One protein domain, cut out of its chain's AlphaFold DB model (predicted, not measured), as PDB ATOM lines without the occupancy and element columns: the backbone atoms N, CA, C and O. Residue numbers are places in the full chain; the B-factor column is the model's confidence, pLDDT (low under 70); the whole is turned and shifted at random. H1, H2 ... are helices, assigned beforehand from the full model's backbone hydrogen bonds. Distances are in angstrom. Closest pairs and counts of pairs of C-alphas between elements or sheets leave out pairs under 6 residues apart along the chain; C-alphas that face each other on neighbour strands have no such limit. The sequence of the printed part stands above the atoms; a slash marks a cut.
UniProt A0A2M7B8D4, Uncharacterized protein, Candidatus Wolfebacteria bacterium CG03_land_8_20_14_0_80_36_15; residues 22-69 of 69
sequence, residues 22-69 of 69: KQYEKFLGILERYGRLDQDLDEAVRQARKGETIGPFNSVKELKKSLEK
ATOM      1  N   LYS A  22      35.369 -28.095  -0.684       93.12
ATOM      2  CA  LYS A  22      34.942 -29.324   0.011       93.12
ATOM      3  C   LYS A  22      36.107 -30.121   0.614       93.12
ATOM      4  O   LYS A  22      35.913 -30.812   1.606       93.12
ATOM      5  N   GLN A  23      37.289 -30.089  -0.004       92.00
ATOM      6  CA  GLN A  23      38.478 -30.756   0.536       92.00
ATOM      7  C   GLN A  23      39.082 -29.941   1.680       92.00
ATOM      8  O   GLN A  23      39.385 -30.509   2.722       92.00
ATOM      9  N   TYR A  24      39.160 -28.614   1.524       91.62
ATOM     10  CA  TYR A  24      39.600 -27.713   2.593       91.62
ATOM     11  C   TYR A  24      38.763 -27.884   3.868       91.62
ATOM     12  O   TYR A  24      39.316 -28.086   4.944       91.62
ATOM     13  N   GLU A  25      37.434 -27.894   3.744       91.56
ATOM     14  CA  GLU A  25      36.515 -28.055   4.880       91.56
ATOM     15  C   GLU A  25      36.689 -29.410   5.587       91.56
ATOM     16  O   GLU A  25      36.625 -29.480   6.813       91.56
ATOM     17  N   LYS A  26      36.976 -30.484   4.838       90.38
ATOM     18  CA  LYS A  26      37.301 -31.793   5.429       90.38
ATOM     19  C   LYS A  26      38.597 -31.745   6.233       90.38
ATOM     20  O   LYS A  26      38.625 -32.262   7.345       90.38
ATOM     21  N   PHE A  27      39.652 -31.134   5.692       88.50
ATOM     22  CA  PHE A  27      40.927 -31.008   6.400       88.50
ATOM     23  C   PHE A  27      40.816 -30.116   7.637       88.50
ATOM     24  O   PHE A  27      41.378 -30.455   8.675       88.50
ATOM     25  N   LEU A  28      40.038 -29.036   7.561       85.88
ATOM     26  CA  LEU A  28      39.762 -28.174   8.707       85.88
ATOM     27  C   LEU A  28      39.035 -28.942   9.821       85.88
ATOM     28  O   LEU A  28      39.479 -28.922  10.965       85.88
ATOM     29  N   GLY A  29      37.982 -29.693   9.484       82.12
ATOM     30  CA  GLY A  29      37.248 -30.498  10.466       82.12
ATOM     31  C   GLY A  29      38.078 -31.635  11.074       82.12
ATOM     32  O   GLY A  29      37.864 -32.011  12.223       82.12
ATOM     33  N   ILE A  30      39.045 -32.171  10.326       77.25
ATOM     34  CA  ILE A  30      40.044 -33.126  10.821       77.25
ATOM     35  C   ILE A  30      40.962 -32.437  11.838       77.25
ATOM     36  O   ILE A  30      41.073 -32.911  12.962       77.25
ATOM     37  N   LEU A  31      41.555 -31.291  11.497       70.38
ATOM     38  CA  LEU A  31      42.409 -30.512  12.404       70.38
ATOM     39  C   LEU A  31      41.691 -30.125  13.704       70.38
ATOM     40  O   LEU A  31      42.266 -30.251  14.782       70.38
ATOM     41  N   GLU A  32      40.420 -29.728  13.629       67.94
ATOM     42  CA  GLU A  32      39.605 -29.429  14.815       67.94
ATOM     43  C   GLU A  32      39.314 -30.663  15.682       67.94
ATOM     44  O   GLU A  32      39.158 -30.535  16.899       67.94
ATOM     45  N   ARG A  33      39.240 -31.855  15.078       63.12
ATOM     46  CA  ARG A  33      39.043 -33.122  15.798       63.12
ATOM     47  C   ARG A  33      40.327 -33.655  16.413       63.12
ATOM     48  O   ARG A  33      40.268 -34.091  17.547       63.12
ATOM     49  N   TYR A  34      41.458 -33.593  15.712       60.69
ATOM     50  CA  TYR A  34      42.756 -34.046  16.233       60.69
ATOM     51  C   TYR A  34      43.399 -33.037  17.200       60.69
ATOM     52  O   TYR A  34      44.254 -33.411  17.995       60.69
ATOM     53  N   GLY A  35      43.000 -31.759  17.150       58.81
ATOM     54  CA  GLY A  35      43.378 -30.750  18.147       58.81
ATOM     55  C   GLY A  35      42.553 -30.817  19.438       58.81
ATOM     56  O   GLY A  35      42.947 -30.242  20.454       58.81
ATOM     57  N   ARG A  36      41.413 -31.517  19.417       56.69
ATOM     58  CA  ARG A  36      40.667 -31.906  20.615       56.69
ATOM     59  C   ARG A  36      41.159 -33.288  21.032       56.69
ATOM     60  O   ARG A  36      41.504 -34.096  20.182       56.69
ATOM     61  N   LEU A  37      41.279 -33.492  22.341       58.00
ATOM     62  CA  LEU A  37      41.753 -34.729  22.965       58.00
ATOM     63  C   LEU A  37      41.197 -35.963  22.241       58.00
ATOM     64  O   LEU A  37      40.048 -35.933  21.799       58.00
ATOM     65  N   ASP A  38      42.025 -37.010  22.148       70.94
ATOM     66  CA  ASP A  38      41.653 -38.327  21.623       70.94
ATOM     67  C   ASP A  38      40.214 -38.671  22.042       70.94
ATOM     68  O   ASP A  38      39.847 -38.412  23.191       70.94
ATOM     69  N   GLN A  39      39.373 -39.166  21.130       66.50
ATOM     70  CA  GLN A  39      37.937 -39.345  21.414       66.50
ATOM     71  C   GLN A  39      37.722 -40.193  22.675       66.50
ATOM     72  O   GLN A  39      36.825 -39.908  23.471       66.50
ATOM     73  N   ASP A  40      38.618 -41.153  22.891       66.50
ATOM     74  CA  ASP A  40      38.653 -42.021  24.062       66.50
ATOM     75  C   ASP A  40      38.980 -41.245  25.350       66.50
ATOM     76  O   ASP A  40      38.430 -41.512  26.419       66.50
ATOM     77  N   LEU A  41      39.842 -40.230  25.258       72.44
ATOM     78  CA  LEU A  41      40.212 -39.363  26.372       72.44
ATOM     79  C   LEU A  41      39.106 -38.355  26.707       72.44
ATOM     80  O   LEU A  41      38.854 -38.106  27.886       72.44
ATOM     81  N   ASP A  42      38.413 -37.801  25.710       76.38
ATOM     82  CA  ASP A  42      37.255 -36.930  25.951       76.38
ATOM     83  C   ASP A  42      36.101 -37.713  26.602       76.38
ATOM     84  O   ASP A  42      35.475 -37.253  27.564       76.38
ATOM     85  N   GLU A  43      35.874 -38.950  26.153       75.56
ATOM     86  CA  GLU A  43      34.904 -39.854  26.763       75.56
ATOM     87  C   GLU A  43      35.286 -40.225  28.204       75.56
ATOM     88  O   GLU A  43      34.448 -40.088  29.103       75.56
ATOM     89  N   ALA A  44      36.546 -40.585  28.460       74.62
ATOM     90  CA  ALA A  44      37.040 -40.887  29.804       74.62
ATOM     91  C   ALA A  44      36.920 -39.683  30.758       74.62
ATOM     92  O   ALA A  44      36.472 -39.827  31.898       74.62
ATOM     93  N   VAL A  45      37.249 -38.469  30.297       75.69
ATOM     94  CA  VAL A  45      37.091 -37.238  31.092       75.69
ATOM     95  C   VAL A  45      35.618 -36.965  31.392       75.69
ATOM     96  O   VAL A  45      35.277 -36.555  32.506       75.69
ATOM     97  N   ARG A  46      34.724 -37.197  30.427       77.44
ATOM     98  CA  ARG A  46      33.282 -37.019  30.619       77.44
ATOM     99  C   ARG A  46      32.721 -38.008  31.642       77.44
ATOM    100  O   ARG A  46      31.961 -37.583  32.510       77.44
ATOM    101  N   GLN A  47      33.095 -39.284  31.562       77.50
ATOM    102  CA  GLN A  47      32.681 -40.317  32.521       77.50
ATOM    103  C   GLN A  47      33.201 -40.010  33.934       77.50
ATOM    104  O   GLN A  47      32.427 -40.023  34.894       77.50
ATOM    105  N   ALA A  48      34.468 -39.599  34.057       75.75
ATOM    106  CA  ALA A  48      35.057 -39.199  35.335       75.75
ATOM    107  C   ALA A  48      34.325 -37.999  35.963       75.75
ATOM    108  O   ALA A  48      34.018 -38.004  37.152       75.75
ATOM    109  N   ARG A  49      33.972 -36.980  35.164       71.06
ATOM    110  CA  ARG A  49      33.207 -35.808  35.639       71.06
ATOM    111  C   ARG A  49      31.784 -36.140  36.079       71.06
ATOM    112  O   ARG A  49      31.249 -35.448  36.938       71.06
ATOM    113  N   LYS A  50      31.168 -37.166  35.489       79.62
ATOM    114  CA  LYS A  50      29.841 -37.657  35.883       79.62
ATOM    115  C   LYS A  50      29.871 -38.542  37.134       79.62
ATOM    116  O   LYS A  50      28.811 -38.916  37.620       79.62
ATOM    117  N   GLY A  51      31.059 -38.870  37.652       71.94
ATOM    118  CA  GLY A  51      31.219 -39.795  38.776       71.94
ATOM    119  C   GLY A  51      30.986 -41.261  38.400       71.94
ATOM    120  O   GLY A  51      30.828 -42.096  39.283       71.94
ATOM    121  N   GLU A  52      30.963 -41.582  37.101       65.94
ATOM    122  CA  GLU A  52      30.778 -42.950  36.590       65.94
ATOM    123  C   GLU A  52      32.057 -43.793  36.737       65.94
ATOM    124  O   GLU A  52      32.022 -45.016  36.628       65.94
ATOM    125  N   THR A  53      33.193 -43.148  37.014       59.84
ATOM    126  CA  THR A  53      34.493 -43.793  37.208       59.84
ATOM    127  C   THR A  53      35.011 -43.498  38.614       59.84
ATOM    128  O   THR A  53      35.333 -42.357  38.942       59.84
ATOM    129  N   ILE A  54      35.110 -44.535  39.451       59.09
ATOM    130  CA  ILE A  54      35.739 -44.460  40.775       59.09
ATOM    131  C   ILE A  54      37.222 -44.789  40.589       59.09
ATOM    132  O   ILE A  54      37.597 -45.946  40.401       59.09
ATOM    133  N   GLY A  55      38.063 -43.757  40.577       66.69
ATOM    134  CA  GLY A  55      39.515 -43.910  40.538       66.69
ATOM    135  C   GLY A  55      40.109 -44.075  41.943       66.69
ATOM    136  O   GLY A  55      39.511 -43.619  42.915       66.69
ATOM    137  N   PRO A  56      41.315 -44.656  42.077       73.00
ATOM    138  CA  PRO A  56      42.015 -44.761  43.364       73.00
ATOM    139  C   PRO A  56      42.454 -43.402  43.940       73.00
ATOM    140  O   PRO A  56      42.940 -43.342  45.065       73.00
ATOM    141  N   PHE A  57      42.295 -42.320  43.174       75.56
ATOM    142  CA  PHE A  57      42.687 -40.968  43.543       75.56
ATOM    143  C   PHE A  57      41.529 -40.004  43.302       75.56
ATOM    144  O   PHE A  57      40.911 -40.017  42.238       75.56
ATOM    145  N   ASN A  58      41.289 -39.118  44.265       71.75
ATOM    146  CA  ASN A  58      40.218 -38.123  44.202       71.75
ATOM    147  C   ASN A  58      40.650 -36.845  43.472       71.75
ATOM    148  O   ASN A  58      39.835 -35.969  43.187       71.75
ATOM    149  N   SER A  59      41.948 -36.694  43.192       74.56
ATOM    150  CA  SER A  59      42.477 -35.536  42.480       74.56
ATOM    151  C   SER A  59      43.751 -35.855  41.704       74.56
ATOM    152  O   SER A  59      44.534 -36.736  42.063       74.56
ATOM    153  N   VAL A  60      44.020 -35.039  40.683       77.88
ATOM    154  CA  VAL A  60      45.272 -35.082  39.907       77.88
ATOM    155  C   VAL A  60      46.501 -34.891  40.807       77.88
ATOM    156  O   VAL A  60      47.563 -35.445  40.540       77.88
ATOM    157  N   LYS A  61      46.367 -34.124  41.896       78.31
ATOM    158  CA  LYS A  61      47.448 -33.880  42.860       78.31
ATOM    159  C   LYS A  61      47.828 -35.150  43.626       78.31
ATOM    160  O   LYS A  61      49.006 -35.400  43.854       78.31
ATOM    161  N   GLU A  62      46.829 -35.937  44.004       79.38
ATOM    162  CA  GLU A  62      47.006 -37.194  44.731       79.38
ATOM    163  C   GLU A  62      47.636 -38.268  43.835       79.38
ATOM    164  O   GLU A  62      48.603 -38.914  44.237       79.38
ATOM    165  N   LEU A  63      47.189 -38.344  42.576       83.19
ATOM    166  CA  LEU A  63      47.820 -39.171  41.548       83.19
ATOM    167  C   LEU A  63      49.304 -38.821  41.377       83.19
ATOM    168  O   LEU A  63      50.150 -39.708  41.457       83.19
ATOM    169  N   LYS A  64      49.642 -37.536  41.189       83.25
ATOM    170  CA  LYS A  64      51.040 -37.100  41.013       83.25
ATOM    171  C   LYS A  64      51.927 -37.526  42.180       83.25
ATOM    172  O   LYS A  64      52.984 -38.099  41.956       83.25
ATOM    173  N   LYS A  65      51.447 -37.343  43.411       85.56
ATOM    174  CA  LYS A  65      52.170 -37.741  44.625       85.56
ATOM    175  C   LYS A  65      52.448 -39.251  44.690       85.56
ATOM    176  O   LYS A  65      53.454 -39.656  45.257       85.56
ATOM    177  N   SER A  66      51.571 -40.086  44.127       83.44
ATOM    178  CA  SER A  66      51.777 -41.543  44.075       83.44
ATOM    179  C   SER A  66      52.838 -41.986  43.057       83.44
ATOM    180  O   SER A  66      53.414 -43.061  43.216       83.44
ATOM    181  N   LEU A  67      53.086 -41.165  42.029       83.81
ATOM    182  CA  LEU A  67      54.011 -41.450  40.926       83.81
ATOM    183  C   LEU A  67      55.437 -40.947  41.186       83.81
ATOM    184  O   LEU A  67      56.361 -41.397  40.520       83.81
ATOM    185  N   GLU A  68      55.631 -40.044  42.148       82.56
ATOM    186  CA  GLU A  68      56.944 -39.511  42.561       82.56
ATOM    187  C   GLU A  68      57.743 -40.497  43.444       82.56
ATOM    188  O   GLU A  68      58.452 -40.083  44.361       82.56
ATOM    189  N   LYS A  69      57.599 -41.804  43.203       59.59
ATOM    190  CA  LYS A  69      58.252 -42.864  43.979       59.59
ATOM    191  C   LYS A  69      59.659 -43.174  43.484       59.59
ATOM    192  O   LYS A  69      59.836 -43.269  42.250       59.59
TER     193      LYS A  69
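AT A GLANCE: This is residues 22 to 69 of the 69 residues of an uncharacterized protein of Candidatus Wolfebacteria bacterium CG03_land_8_20_14_0_80_36_15 (UniProt A0A2M7B8D4). Three separate helices are strung one after another along an extended chain, with no packed core: H1 makes one end of the long axis, H2 follows it with a step aside, and after a curving link H3 turns off at the other end. No helix touches another, and H1 stands free along its whole length. The printed part has 48 residues with three named helices, in the order H1, H2, H3, and no named strand; the class is all helix. It is extended, with a radius of gyration of the C-alphas of 16.3 A, and its outline is flat, spanning 49 by 26 by 11 A.

IN THESE COORDINATES: H1, the longest helix, holds residues 22 to 34 and measures 18.6 A from C-alpha 22 at (34.942, -29.324, 0.011) to C-alpha 34 at (42.756, -34.046, 16.233). H2 holds residues 39 to 49 and measures 15.4 A. H3 holds residues 60 to 67, 10.9 A long, and ends with C-alpha 67 at (54.011, -41.450, 40.926).

HOW THE PARTS SIT: H1 and H2 are only just apart, their closest C-alphas 8.5 A from each other. H2 and H3 are apart, and H1 and H3 are apart. The z component of the N-to-C direction is 0.94 in H1, 0.90 in H2 and 0.09 in H3. In H1, H2 and H3 every O i to N i+4 pair is within hydrogen-bond range. Residues 38 to 43, of which 39 to 43 belong to H2, stand free, and so do residues 46 to 51, of which 46 to 49 belong to H2.

THE WHOLE: The C-alphas of Lys 22 and Lys 69, the two farthest apart, are 51.6 A apart; Lys 69 is the chain's last residue. The printed part has no cut. The link from H1 to H2 is tight, with 4 residues, and that from H2 to H3 is short, with 10. The mean pLDDT of the printed part is 75.1, and it is under 70 in residues 32 to 37, 39 to 40, 52 to 55 and 69 of this predicted model.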